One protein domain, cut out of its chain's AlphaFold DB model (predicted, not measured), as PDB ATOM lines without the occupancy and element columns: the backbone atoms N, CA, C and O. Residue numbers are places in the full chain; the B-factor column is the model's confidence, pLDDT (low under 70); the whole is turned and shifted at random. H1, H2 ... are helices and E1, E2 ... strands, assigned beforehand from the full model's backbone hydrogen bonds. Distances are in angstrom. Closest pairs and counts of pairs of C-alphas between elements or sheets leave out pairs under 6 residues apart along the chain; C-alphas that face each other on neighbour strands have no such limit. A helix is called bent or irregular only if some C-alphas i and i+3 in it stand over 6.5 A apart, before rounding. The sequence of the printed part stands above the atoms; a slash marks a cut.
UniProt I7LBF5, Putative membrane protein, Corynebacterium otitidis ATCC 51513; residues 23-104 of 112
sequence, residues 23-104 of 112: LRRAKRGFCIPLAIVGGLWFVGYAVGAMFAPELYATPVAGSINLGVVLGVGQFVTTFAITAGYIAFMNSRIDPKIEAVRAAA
ATOM      1  N   LEU A  23     153.326 295.422 297.091       55.69
ATOM      2  CA  LEU A  23     154.677 295.979 297.070       55.69
ATOM      3  C   LEU A  23     155.544 295.352 295.963       55.69
ATOM      4  O   LEU A  23     156.284 296.051 295.266       55.69
ATOM      5  N   ARG A  24     155.421 294.036 295.746       56.03
ATOM      6  CA  ARG A  24     156.156 293.303 294.699       56.03
ATOM      7  C   ARG A  24     155.645 293.617 293.289       56.03
ATOM      8  O   ARG A  24     156.439 293.655 292.347       56.03
ATOM      9  N   ARG A  25     154.345 293.899 293.137       55.41
ATOM     10  CA  ARG A  25     153.720 294.302 291.865       55.41
ATOM     11  C   ARG A  25     154.067 295.745 291.495       55.41
ATOM     12  O   ARG A  25     154.414 295.989 290.344       55.41
ATOM     13  N   ALA A  26     154.094 296.655 292.472       60.59
ATOM     14  CA  ALA A  26     154.578 298.023 292.282       60.59
ATOM     15  C   ALA A  26     156.072 298.058 291.898       60.59
ATOM     16  O   ALA A  26     156.440 298.747 290.950       60.59
ATOM     17  N   LYS A  27     156.922 297.246 292.554       56.28
ATOM     18  CA  LYS A  27     158.350 297.097 292.196       56.28
ATOM     19  C   LYS A  27     158.552 296.639 290.749       56.28
ATOM     20  O   LYS A  27     159.332 297.233 290.006       56.28
ATOM     21  N   ARG A  28     157.849 295.576 290.340       60.38
ATOM     22  CA  ARG A  28     157.951 295.023 288.978       60.38
ATOM     23  C   ARG A  28     157.374 295.960 287.918       60.38
ATOM     24  O   ARG A  28     157.913 295.993 286.820       60.38
ATOM     25  N   GLY A  29     156.332 296.722 288.246       61.94
ATOM     26  CA  GLY A  29     155.700 297.669 287.326       61.94
ATOM     27  C   GLY A  29     156.603 298.824 286.889       61.94
ATOM     28  O   GLY A  29     156.396 299.344 285.805       61.94
ATOM     29  N   PHE A  30     157.618 299.192 287.681       64.81
ATOM     30  CA  PHE A  30     158.555 300.269 287.332       64.81
ATOM     31  C   PHE A  30     159.896 299.742 286.799       64.81
ATOM     32  O   PHE A  30     160.405 300.229 285.794       64.81
ATOM     33  N   CYS A  31     160.453 298.698 287.424       67.38
ATOM     34  CA  CYS A  31     161.779 298.187 287.061       67.38
ATOM     35  C   CYS A  31     161.791 297.430 285.727       67.38
ATOM     36  O   CYS A  31     162.754 297.540 284.976       67.38
ATOM     37  N   ILE A  32     160.742 296.653 285.428       70.75
ATOM     38  CA  ILE A  32     160.676 295.862 284.190       70.75
ATOM     39  C   ILE A  32     160.632 296.766 282.952       70.75
ATOM     40  O   ILE A  32     161.458 296.559 282.068       70.75
ATOM     41  N   PRO A  33     159.749 297.780 282.864       78.19
ATOM     42  CA  PRO A  33     159.787 298.697 281.729       78.19
ATOM     43  C   PRO A  33     161.111 299.464 281.635       78.19
ATOM     44  O   PRO A  33     161.632 299.585 280.533       78.19
ATOM     45  N   LEU A  34     161.717 299.896 282.750       77.25
ATOM     46  CA  LEU A  34     163.040 300.540 282.723       77.25
ATOM     47  C   LEU A  34     164.133 299.618 282.166       77.25
ATOM     48  O   LEU A  34     164.947 300.046 281.352       77.25
ATOM     49  N   ALA A  35     164.139 298.347 282.574       77.94
ATOM     50  CA  ALA A  35     165.083 297.355 282.072       77.94
ATOM     51  C   ALA A  35     164.862 297.054 280.583       77.94
ATOM     52  O   ALA A  35     165.830 296.933 279.837       77.94
ATOM     53  N   ILE A  36     163.605 296.982 280.133       85.25
ATOM     54  CA  ILE A  36     163.266 296.813 278.713       85.25
ATOM     55  C   ILE A  36     163.744 298.021 277.907       85.25
ATOM     56  O   ILE A  36     164.384 297.839 276.878       85.25
ATOM     57  N   VAL A  37     163.490 299.244 278.379       86.94
ATOM     58  CA  VAL A  37     163.948 300.474 277.717       86.94
ATOM     59  C   VAL A  37     165.473 300.515 277.652       86.94
ATOM     60  O   VAL A  37     166.018 300.758 276.581       86.94
ATOM     61  N   GLY A  38     166.165 300.206 278.753       85.75
ATOM     62  CA  GLY A  38     167.627 300.125 278.776       85.75
ATOM     63  C   GLY A  38     168.176 299.059 277.823       85.75
ATOM     64  O   GLY A  38     169.137 299.313 277.100       85.75
ATOM     65  N   GLY A  39     167.536 297.888 277.759       87.50
ATOM     66  CA  GLY A  39     167.904 296.817 276.834       87.50
ATOM     67  C   GLY A  39     167.683 297.194 275.368       87.50
ATOM     68  O   GLY A  39     168.577 297.015 274.545       87.50
ATOM     69  N   LEU A  40     166.524 297.769 275.037       92.44
ATOM     70  CA  LEU A  40     166.222 298.256 273.689       92.44
ATOM     71  C   LEU A  40     167.169 299.380 273.273       92.44
ATOM     72  O   LEU A  40     167.637 299.391 272.139       92.44
ATOM     73  N   TRP A  41     167.494 300.289 274.190       90.00
ATOM     74  CA  TRP A  41     168.483 301.339 273.971       90.00
ATOM     75  C   TRP A  41     169.876 300.761 273.697       90.00
ATOM     76  O   TRP A  41     170.557 301.205 272.776       90.00
ATOM     77  N   PHE A  42     170.291 299.734 274.446       90.50
ATOM     78  CA  PHE A  42     171.564 299.047 274.227       90.50
ATOM     79  C   PHE A  42     171.641 298.383 272.850       90.50
ATOM     80  O   PHE A  42     172.605 298.585 272.111       90.50
ATOM     81  N   VAL A  43     170.605 297.629 272.478       93.69
ATOM     82  CA  VAL A  43     170.531 296.985 271.162       93.69
ATOM     83  C   VAL A  43     170.464 298.035 270.053       93.69
ATOM     84  O   VAL A  43     171.181 297.920 269.064       93.69
ATOM     85  N   GLY A  44     169.665 299.088 270.230       93.81
ATOM     86  CA  GLY A  44     169.567 300.200 269.288       93.81
ATOM     87  C   GLY A  44     170.903 300.913 269.079       93.81
ATOM     88  O   GLY A  44     171.244 301.238 267.944       93.81
ATOM     89  N   TYR A  45     171.695 301.078 270.141       92.19
ATOM     90  CA  TYR A  45     173.055 301.601 270.046       92.19
ATOM     91  C   TYR A  45     173.957 300.690 269.206       92.19
ATOM     92  O   TYR A  45     174.603 301.148 268.269       92.19
ATOM     93  N   ALA A  46     173.974 299.387 269.500       91.62
ATOM     94  CA  ALA A  46     174.811 298.430 268.777       91.62
ATOM     95  C   ALA A  46     174.440 298.343 267.286       91.62
ATOM     96  O   ALA A  46     175.311 298.379 266.418       91.62
ATOM     97  N   VAL A  47     173.138 298.286 266.986       94.69
ATOM     98  CA  VAL A  47     172.619 298.282 265.612       94.69
ATOM     99  C   VAL A  47     172.961 299.597 264.914       94.69
ATOM    100  O   VAL A  47     173.493 299.583 263.810       94.69
ATOM    101  N   GLY A  48     172.728 300.741 265.557       92.81
ATOM    102  CA  GLY A  48     173.068 302.041 264.984       92.81
ATOM    103  C   GLY A  48     174.563 302.174 264.683       92.81
ATOM    104  O   GLY A  48     174.924 302.618 263.600       92.81
ATOM    105  N   ALA A  49     175.427 301.727 265.594       89.44
ATOM    106  CA  ALA A  49     176.872 301.770 265.400       89.44
ATOM    107  C   ALA A  49     177.332 300.888 264.226       89.44
ATOM    108  O   ALA A  49     178.264 301.253 263.513       89.44
ATOM    109  N   MET A  50     176.675 299.743 264.009       91.81
ATOM    110  CA  MET A  50     177.032 298.797 262.949       91.81
ATOM    111  C   MET A  50     176.481 299.195 261.574       91.81
ATOM    112  O   MET A  50     177.165 299.024 260.569       91.81
ATOM    113  N   PHE A  51     175.253 299.717 261.517       92.50
ATOM    114  CA  PHE A  51     174.552 300.006 260.259       92.50
ATOM    115  C   PHE A  51     174.575 301.486 259.856       92.50
ATOM    116  O   PHE A  51     174.337 301.797 258.693       92.50
ATOM    117  N   ALA A  52     174.865 302.399 260.785       92.44
ATOM    118  CA  ALA A  52     174.939 303.837 260.535       92.44
ATOM    119  C   ALA A  52     176.218 304.463 261.133       92.44
ATOM    120  O   ALA A  52     176.127 305.422 261.906       92.44
ATOM    121  N   PRO A  53     177.421 303.968 260.773       88.62
ATOM    122  CA  PRO A  53     178.679 304.501 261.302       88.62
ATOM    123  C   PRO A  53     178.851 305.999 260.999       88.62
ATOM    124  O   PRO A  53     179.346 306.738 261.844       88.62
ATOM    125  N   GLU A  54     178.345 306.467 259.854       89.31
ATOM    126  CA  GLU A  54     178.359 307.882 259.456       89.31
ATOM    127  C   GLU A  54     177.594 308.772 260.451       89.31
ATOM    128  O   GLU A  54     178.048 309.852 260.827       89.31
ATOM    129  N   LEU A  55     176.445 308.292 260.947       88.81
ATOM    130  CA  LEU A  55     175.653 309.004 261.949       88.81
ATOM    131  C   LEU A  55     176.405 309.064 263.285       88.81
ATOM    132  O   LEU A  55     176.435 310.107 263.933       88.81
ATOM    133  N   TYR A  56     177.067 307.972 263.667       89.38
ATOM    134  CA  TYR A  56     177.862 307.888 264.893       89.38
ATOM    135  C   TYR A  56     179.127 308.750 264.835       89.38
ATOM    136  O   TYR A  56     179.563 309.258 265.867       89.38
ATOM    137  N   ALA A  57     179.673 308.968 263.640       90.25
ATOM    138  CA  ALA A  57     180.801 309.856 263.394       90.25
ATOM    139  C   ALA A  57     180.416 311.346 263.386       90.25
ATOM    140  O   ALA A  57     181.313 312.189 263.406       90.25
ATOM    141  N   THR A  58     179.118 311.682 263.403       92.62
ATOM    142  CA  THR A  58     178.651 313.077 263.370       92.62
ATOM    143  C   THR A  58     179.239 313.859 264.549       92.62
ATOM    144  O   THR A  58     178.965 313.509 265.702       92.62
ATOM    145  N   PRO A  59     180.044 314.907 264.300       92.19
ATOM    146  CA  PRO A  59     180.650 315.699 265.357       92.19
ATOM    147  C   PRO A  59     179.586 316.541 266.068       92.19
ATOM    148  O   PRO A  59     178.749 317.180 265.436       92.19
ATOM    149  N   VAL A  60     179.632 316.541 267.398       90.88
ATOM    150  CA  VAL A  60     178.724 317.296 268.273       90.88
ATOM    151  C   VAL A  60     179.454 318.485 268.893       90.88
ATOM    152  O   VAL A  60     178.945 319.601 268.877       90.88
ATOM    153  N   ALA A  61     180.659 318.264 269.426       90.75
ATOM    154  CA  ALA A  61     181.474 319.317 270.023       90.75
ATOM    155  C   ALA A  61     182.964 318.963 269.940       90.75
ATOM    156  O   ALA A  61     183.435 318.054 270.624       90.75
ATOM    157  N   GLY A  62     183.717 319.686 269.108       86.69
ATOM    158  CA  GLY A  62     185.139 319.409 268.887       86.69
ATOM    159  C   GLY A  62     185.366 317.960 268.439       86.69
ATOM    160  O   GLY A  62     184.857 317.549 267.401       86.69
ATOM    161  N   SER A  63     186.103 317.187 269.240       87.56
ATOM    162  CA  SER A  63     186.392 315.763 268.990       87.56
ATOM    163  C   SER A  63     185.315 314.795 269.503       87.56
ATOM    164  O   SER A  63     185.478 313.584 269.375       87.56
ATOM    165  N   ILE A  64     184.231 315.295 270.103       92.19
ATOM    166  CA  ILE A  64     183.119 314.468 270.587       92.19
ATOM    167  C   ILE A  64     182.140 314.255 269.437       92.19
ATOM    168  O   ILE A  64     181.586 315.219 268.908       92.19
ATOM    169  N   ASN A  65     181.898 312.995 269.087       94.44
ATOM    170  CA  ASN A  65     180.889 312.603 268.109       94.44
ATOM    171  C   ASN A  65     179.642 312.017 268.782       94.44
ATOM    172  O   ASN A  65     179.617 311.747 269.987       94.44
ATOM    173  N   LEU A  66     178.592 311.828 267.988       92.88
ATOM    174  CA  LEU A  66     177.318 311.310 268.461       92.88
ATOM    175  C   LEU A  66     177.461 309.918 269.092       92.88
ATOM    176  O   LEU A  66     176.824 309.647 270.105       92.88
ATOM    177  N   GLY A  67     178.340 309.064 268.559       90.44
ATOM    178  CA  GLY A  67     178.627 307.753 269.140       90.44
ATOM    179  C   GLY A  67     179.153 307.839 270.574       90.44
ATOM    180  O   GLY A  67     178.657 307.135 271.451       90.44
ATOM    181  N   VAL A  68     180.085 308.756 270.845       91.88
ATOM    182  CA  VAL A  68     180.602 309.010 272.200       91.88
ATOM    183  C   VAL A  68     179.492 309.507 273.123       91.88
ATOM    184  O   VAL A  68     179.365 309.012 274.242       91.88
ATOM    185  N   VAL A  69     178.652 310.439 272.662       93.50
ATOM    186  CA  VAL A  69     177.522 310.954 273.457       93.50
ATOM    187  C   VAL A  69     176.547 309.833 273.814       93.50
ATOM    188  O   VAL A  69     176.181 309.678 274.979       93.50
ATOM    189  N   LEU A  70     176.152 309.024 272.830       92.00
ATOM    190  CA  LEU A  70     175.230 307.908 273.032       92.00
ATOM    191  C   LEU A  70     175.834 306.830 273.945       92.00
ATOM    192  O   LEU A  70     175.134 306.312 274.816       92.00
ATOM    193  N   GLY A  71     177.131 306.542 273.799       90.12
ATOM    194  CA  GLY A  71     177.868 305.610 274.653       90.12
ATOM    195  C   GLY A  71     177.939 306.081 276.108       90.12
ATOM    196  O   GLY A  71     177.602 305.325 277.016       90.12
ATOM    197  N   VAL A  72     178.275 307.353 276.353       92.94
ATOM    198  CA  VAL A  72     178.220 307.954 277.703       92.94
ATOM    199  C   VAL A  72     176.792 307.930 278.255       92.94
ATOM    200  O   VAL A  72     176.581 307.615 279.427       92.94
ATOM    201  N   GLY A  73     175.798 308.178 277.400       91.81
ATOM    202  CA  GLY A  73     174.382 308.053 277.736       91.81
ATOM    203  C   GLY A  73     174.006 306.667 278.269       91.81
ATOM    204  O   GLY A  73     173.166 306.577 279.168       91.81
ATOM    205  N   GLN A  74     174.653 305.593 277.802       89.62
ATOM    206  CA  GLN A  74     174.433 304.251 278.354       89.62
ATOM    207  C   GLN A  74     174.839 304.171 279.827       89.62
ATOM    208  O   GLN A  74     174.040 303.719 280.646       89.62
ATOM    209  N   PHE A  75     176.024 304.674 280.180       87.25
ATOM    210  CA  PHE A  75     176.487 304.689 281.569       87.25
ATOM    211  C   PHE A  75     175.547 305.499 282.460       87.25
ATOM    212  O   PHE A  75     175.115 305.014 283.506       87.25
ATOM    213  N   VAL A  76     175.172 306.704 282.020       88.88
ATOM    214  CA  VAL A  76     174.223 307.560 282.749       88.88
ATOM    215  C   VAL A  76     172.897 306.835 282.966       88.88
ATOM    216  O   VAL A  76     172.351 306.876 284.064       88.88
ATOM    217  N   THR A  77     172.407 306.113 281.959       83.62
ATOM    218  CA  THR A  77     171.163 305.343 282.059       83.62
ATOM    219  C   THR A  77     171.288 304.205 283.068       83.62
ATOM    220  O   THR A  77     170.381 304.010 283.872       83.62
ATOM    221  N   THR A  78     172.414 303.488 283.103       84.19
ATOM    222  CA  THR A  78     172.665 302.454 284.120       84.19
ATOM    223  C   THR A  78     172.604 303.036 285.529       84.19
ATOM    224  O   THR A  78     171.864 302.527 286.371       84.19
ATOM    225  N   PHE A  79     173.313 304.141 285.776       82.12
ATOM    226  CA  PHE A  79     173.273 304.811 287.075       82.12
ATOM    227  C   PHE A  79     171.876 305.340 287.403       82.12
ATOM    228  O   PHE A  79     171.436 305.194 288.539       82.12
ATOM    229  N   ALA A  80     171.152 305.889 286.428       82.81
ATOM    230  CA  ALA A  80     169.785 306.363 286.609       82.81
ATOM    231  C   ALA A  80     168.821 305.222 286.964       82.81
ATOM    232  O   ALA A  80     167.959 305.400 287.821       82.81
ATOM    233  N   ILE A  81     168.987 304.037 286.369       78.69
ATOM    234  CA  ILE A  81     168.198 302.847 286.712       78.69
ATOM    235  C   ILE A  81     168.492 302.418 288.155       78.69
ATOM    236  O   ILE A  81     167.561 302.213 288.935       78.69
ATOM    237  N   THR A  82     169.767 302.322 288.543       80.31
ATOM    238  CA  THR A  82     170.157 301.940 289.910       80.31
ATOM    239  C   THR A  82     169.722 302.983 290.942       80.31
ATOM    240  O   THR A  82     169.157 302.629 291.975       80.31
ATOM    241  N   ALA A  83     169.917 304.272 290.665       76.69
ATOM    242  CA  ALA A  83     169.487 305.365 291.531       76.69
ATOM    243  C   ALA A  83     167.957 305.439 291.625       76.69
ATOM    244  O   ALA A  83     167.421 305.583 292.719       76.69
ATOM    245  N   GLY A  84     167.247 305.259 290.508       76.00
ATOM    246  CA  GLY A  84     165.789 305.170 290.472       76.00
ATOM    247  C   GLY A  84     165.261 303.991 291.290       76.00
ATOM    248  O   GLY A  84     164.272 304.135 292.004       76.00
ATOM    249  N   TYR A  85     165.955 302.848 291.268       72.81
ATOM    250  CA  TYR A  85     165.648 301.708 292.133       72.81
ATOM    251  C   TYR A  85     165.816 302.050 293.619       72.81
ATOM    252  O   TYR A  85     164.911 301.777 294.409       72.81
ATOM    253  N   ILE A  86     166.942 302.666 293.998       72.31
ATOM    254  CA  ILE A  86     167.221 303.058 295.389       72.31
ATOM    255  C   ILE A  86     166.209 304.107 295.863       72.31
ATOM    256  O   ILE A  86     165.623 303.946 296.929       72.31
ATOM    257  N   ALA A  87     165.930 305.132 295.057       69.75
ATOM    258  CA  ALA A  87     164.954 306.172 295.369       69.75
ATOM    259  C   ALA A  87     163.533 305.606 295.517       69.75
ATOM    260  O   ALA A  87     162.818 305.956 296.456       69.75
ATOM    261  N   PHE A  88     163.134 304.680 294.639       67.38
ATOM    262  CA  PHE A  88     161.856 303.979 294.753       67.38
ATOM    263  C   PHE A  88     161.783 303.127 296.026       67.38
ATOM    264  O   PHE A  88     160.743 303.073 296.686       67.38
ATOM    265  N   MET A  89     162.879 302.452 296.379       66.69
ATOM    266  CA  MET A  89     162.959 301.677 297.610       66.69
ATOM    267  C   MET A  89     162.870 302.565 298.847       66.69
ATOM    268  O   MET A  89     162.050 302.259 299.705       66.69
ATOM    269  N   ASN A  90     163.614 303.668 298.908       63.72
ATOM    270  CA  ASN A  90     163.571 304.609 300.028       63.72
ATOM    271  C   ASN A  90     162.181 305.240 300.163       63.72
ATOM    272  O   ASN A  90     161.568 305.112 301.211       63.72
ATOM    273  N   SER A  91     161.569 305.736 299.082       62.59
ATOM    274  CA  SER A  91     160.202 306.288 299.127       62.59
ATOM    275  C   SER A  91     159.142 305.300 299.655       62.59
ATOM    276  O   SER A  91     158.159 305.709 300.273       62.59
ATOM    277  N   ARG A  92     159.322 303.991 299.431       58.88
ATOM    278  CA  ARG A  92     158.413 302.936 299.919       58.88
ATOM    279  C   ARG A  92     158.803 302.367 301.291       58.88
ATOM    280  O   ARG A  92     157.959 301.720 301.915       58.88
ATOM    281  N   ILE A  93     160.049 302.542 301.733       54.31
ATOM    282  CA  ILE A  93     160.601 301.985 302.979       54.31
ATOM    283  C   ILE A  93     160.731 303.040 304.084       54.31
ATOM    284  O   ILE A  93     160.567 302.681 305.244       54.31
ATOM    285  N   ASP A  94     160.934 304.314 303.767       54.00
ATOM    286  CA  ASP A  94     161.034 305.414 304.734       54.00
ATOM    287  C   ASP A  94     159.849 305.475 305.717       54.00
ATOM    288  O   ASP A  94     160.104 305.489 306.923       54.00
ATOM    289  N   PRO A  95     158.569 305.325 305.305       54.06
ATOM    290  CA  PRO A  95     157.471 305.246 306.276       54.06
ATOM    291  C   PRO A  95     157.530 304.000 307.180       54.06
ATOM    292  O   PRO A  95     156.945 303.989 308.259       54.06
ATOM    293  N   LYS A  96     158.241 302.938 306.773       52.97
ATOM    294  CA  LYS A  96     158.461 301.741 307.602       52.97
ATOM    295  C   LYS A  96     159.646 301.901 308.554       52.97
ATOM    296  O   LYS A  96     159.575 301.387 309.663       52.97
ATOM    297  N   ILE A  97     160.712 302.600 308.156       52.06
ATOM    298  CA  ILE A  97     161.863 302.877 309.032       52.06
ATOM    299  C   ILE A  97     161.442 303.808 310.167       52.06
ATOM    300  O   ILE A  97     161.817 303.579 311.315       52.06
ATOM    301  N   GLU A  98     160.618 304.808 309.867       55.47
ATOM    302  CA  GLU A  98     160.106 305.746 310.864       55.47
ATOM    303  C   GLU A  98     159.119 305.069 311.828       55.47
ATOM    304  O   GLU A  98     159.218 305.259 313.036       55.47
ATOM    305  N   ALA A  99     158.267 304.160 311.334       59.06
ATOM    306  CA  ALA A  99     157.394 303.341 312.180       59.06
ATOM    307  C   ALA A  99     158.167 302.357 313.081       59.06
ATOM    308  O   ALA A  99     157.791 302.154 314.233       59.06
ATOM    309  N   VAL A 100     159.262 301.761 312.591       59.59
ATOM    310  CA  VAL A 100     160.131 300.884 313.399       59.59
ATOM    311  C   VAL A 100     160.916 301.691 314.434       59.59
ATOM    312  O   VAL A 100     161.074 301.233 315.561       59.59
ATOM    313  N   ARG A 101     161.371 302.904 314.095       57.03
ATOM    314  CA  ARG A 101     162.073 303.796 315.029       57.03
ATOM    315  C   ARG A 101     161.130 304.327 316.118       57.03
ATOM    316  O   ARG A 101     161.501 304.300 317.284       57.03
ATOM    317  N   ALA A 102     159.893 304.680 315.761       59.91
ATOM    318  CA  ALA A 102     158.845 305.061 316.710       59.91
ATOM    319  C   ALA A 102     158.399 303.896 317.616       59.91
ATOM    320  O   ALA A 102     158.084 304.108 318.780       59.91
ATOM    321  N   ALA A 103     158.402 302.657 317.112       59.00
ATOM    322  CA  ALA A 103     158.130 301.463 317.917       59.00
ATOM    323  C   ALA A 103     159.325 301.026 318.791       59.00
ATOM    324  O   ALA A 103     159.129 300.344 319.794       59.00
ATOM    325  N   ALA A 104     160.552 301.411 318.426       58.09
ATOM    326  CA  ALA A 104     161.761 301.176 319.218       58.09
ATOM    327  C   ALA A 104     161.979 302.232 320.325       58.09
ATOM    328  O   ALA A 104     162.701 301.967 321.285       58.09
TER     329      ALA A 104
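Overview. This is residues 23 to 104 of the 112 residues of the protein "Putative membrane protein" of Corynebacterium otitidis ATCC 51513 (UniProt I7LBF5). Two long helices, H1 and H3a, run side by side in opposite directions, joined at one end by a small turn that holds the short helix H2 and the strand E1. At the other end the second long helix bends, and its residues 93 to 104 stick out past the pair. The printed part has 82 residues, with named elements in the order H1, H2, E1, H3, and is mostly helix. It is an extended rod, with a radius of gyration of the C-alphas of 18.9 A and spans of 62 by 27 by 11 A.

Along the chain. H1, residues 23 to 51, begins at C-alpha 23 (154.677, 295.979, 297.070) and is 42.0 A long. It is neither bent nor irregular, but only just: C-alphas 29 and 32 are 6.2 A apart. H2 is residues 53 to 56 and E1 residues 59 to 61. H3, residues 66 to 104, was assigned as one helix by its hydrogen bonds but is bent: C-alphas 92 and 95 are 6.8 A apart. Its arms are H3a, residues 66 to 92, 37.6 A long, and H3b, residues 95 to 104, ending at C-alpha 104 (161.761, 301.176, 319.218).

Arrangement. H1 and H3a touch at a shallow tilt of 4 degrees, opposite ways; their closest C-alphas, of Leu 34 and Ile 81, are 6.9 A apart. H2 touches H3a at residues 66 to 68 alone, with the C-alphas of Tyr 56 and Gly 67 closest at 4.3 A. E1 pairs with no named strand, but is antiparallel to residues 64 to 65. H3b stands at a steep tilt of 39 degrees to H3a and is apart from H1. O i to N i+4 pairs are within hydrogen-bond range throughout H3b, in 23 of 25 in H1 and 22 of 23 in H3a; H2 is too short for one.

Size, cuts and confidence. The C-alphas farthest apart, of Glu 54 and Ala 104, are 62.4 A apart. The printed part has no cut, and its three links are tight. Mean pLDDT of the printed part is 78.2; residues 23 to 31 and 87 to 104 are under 70.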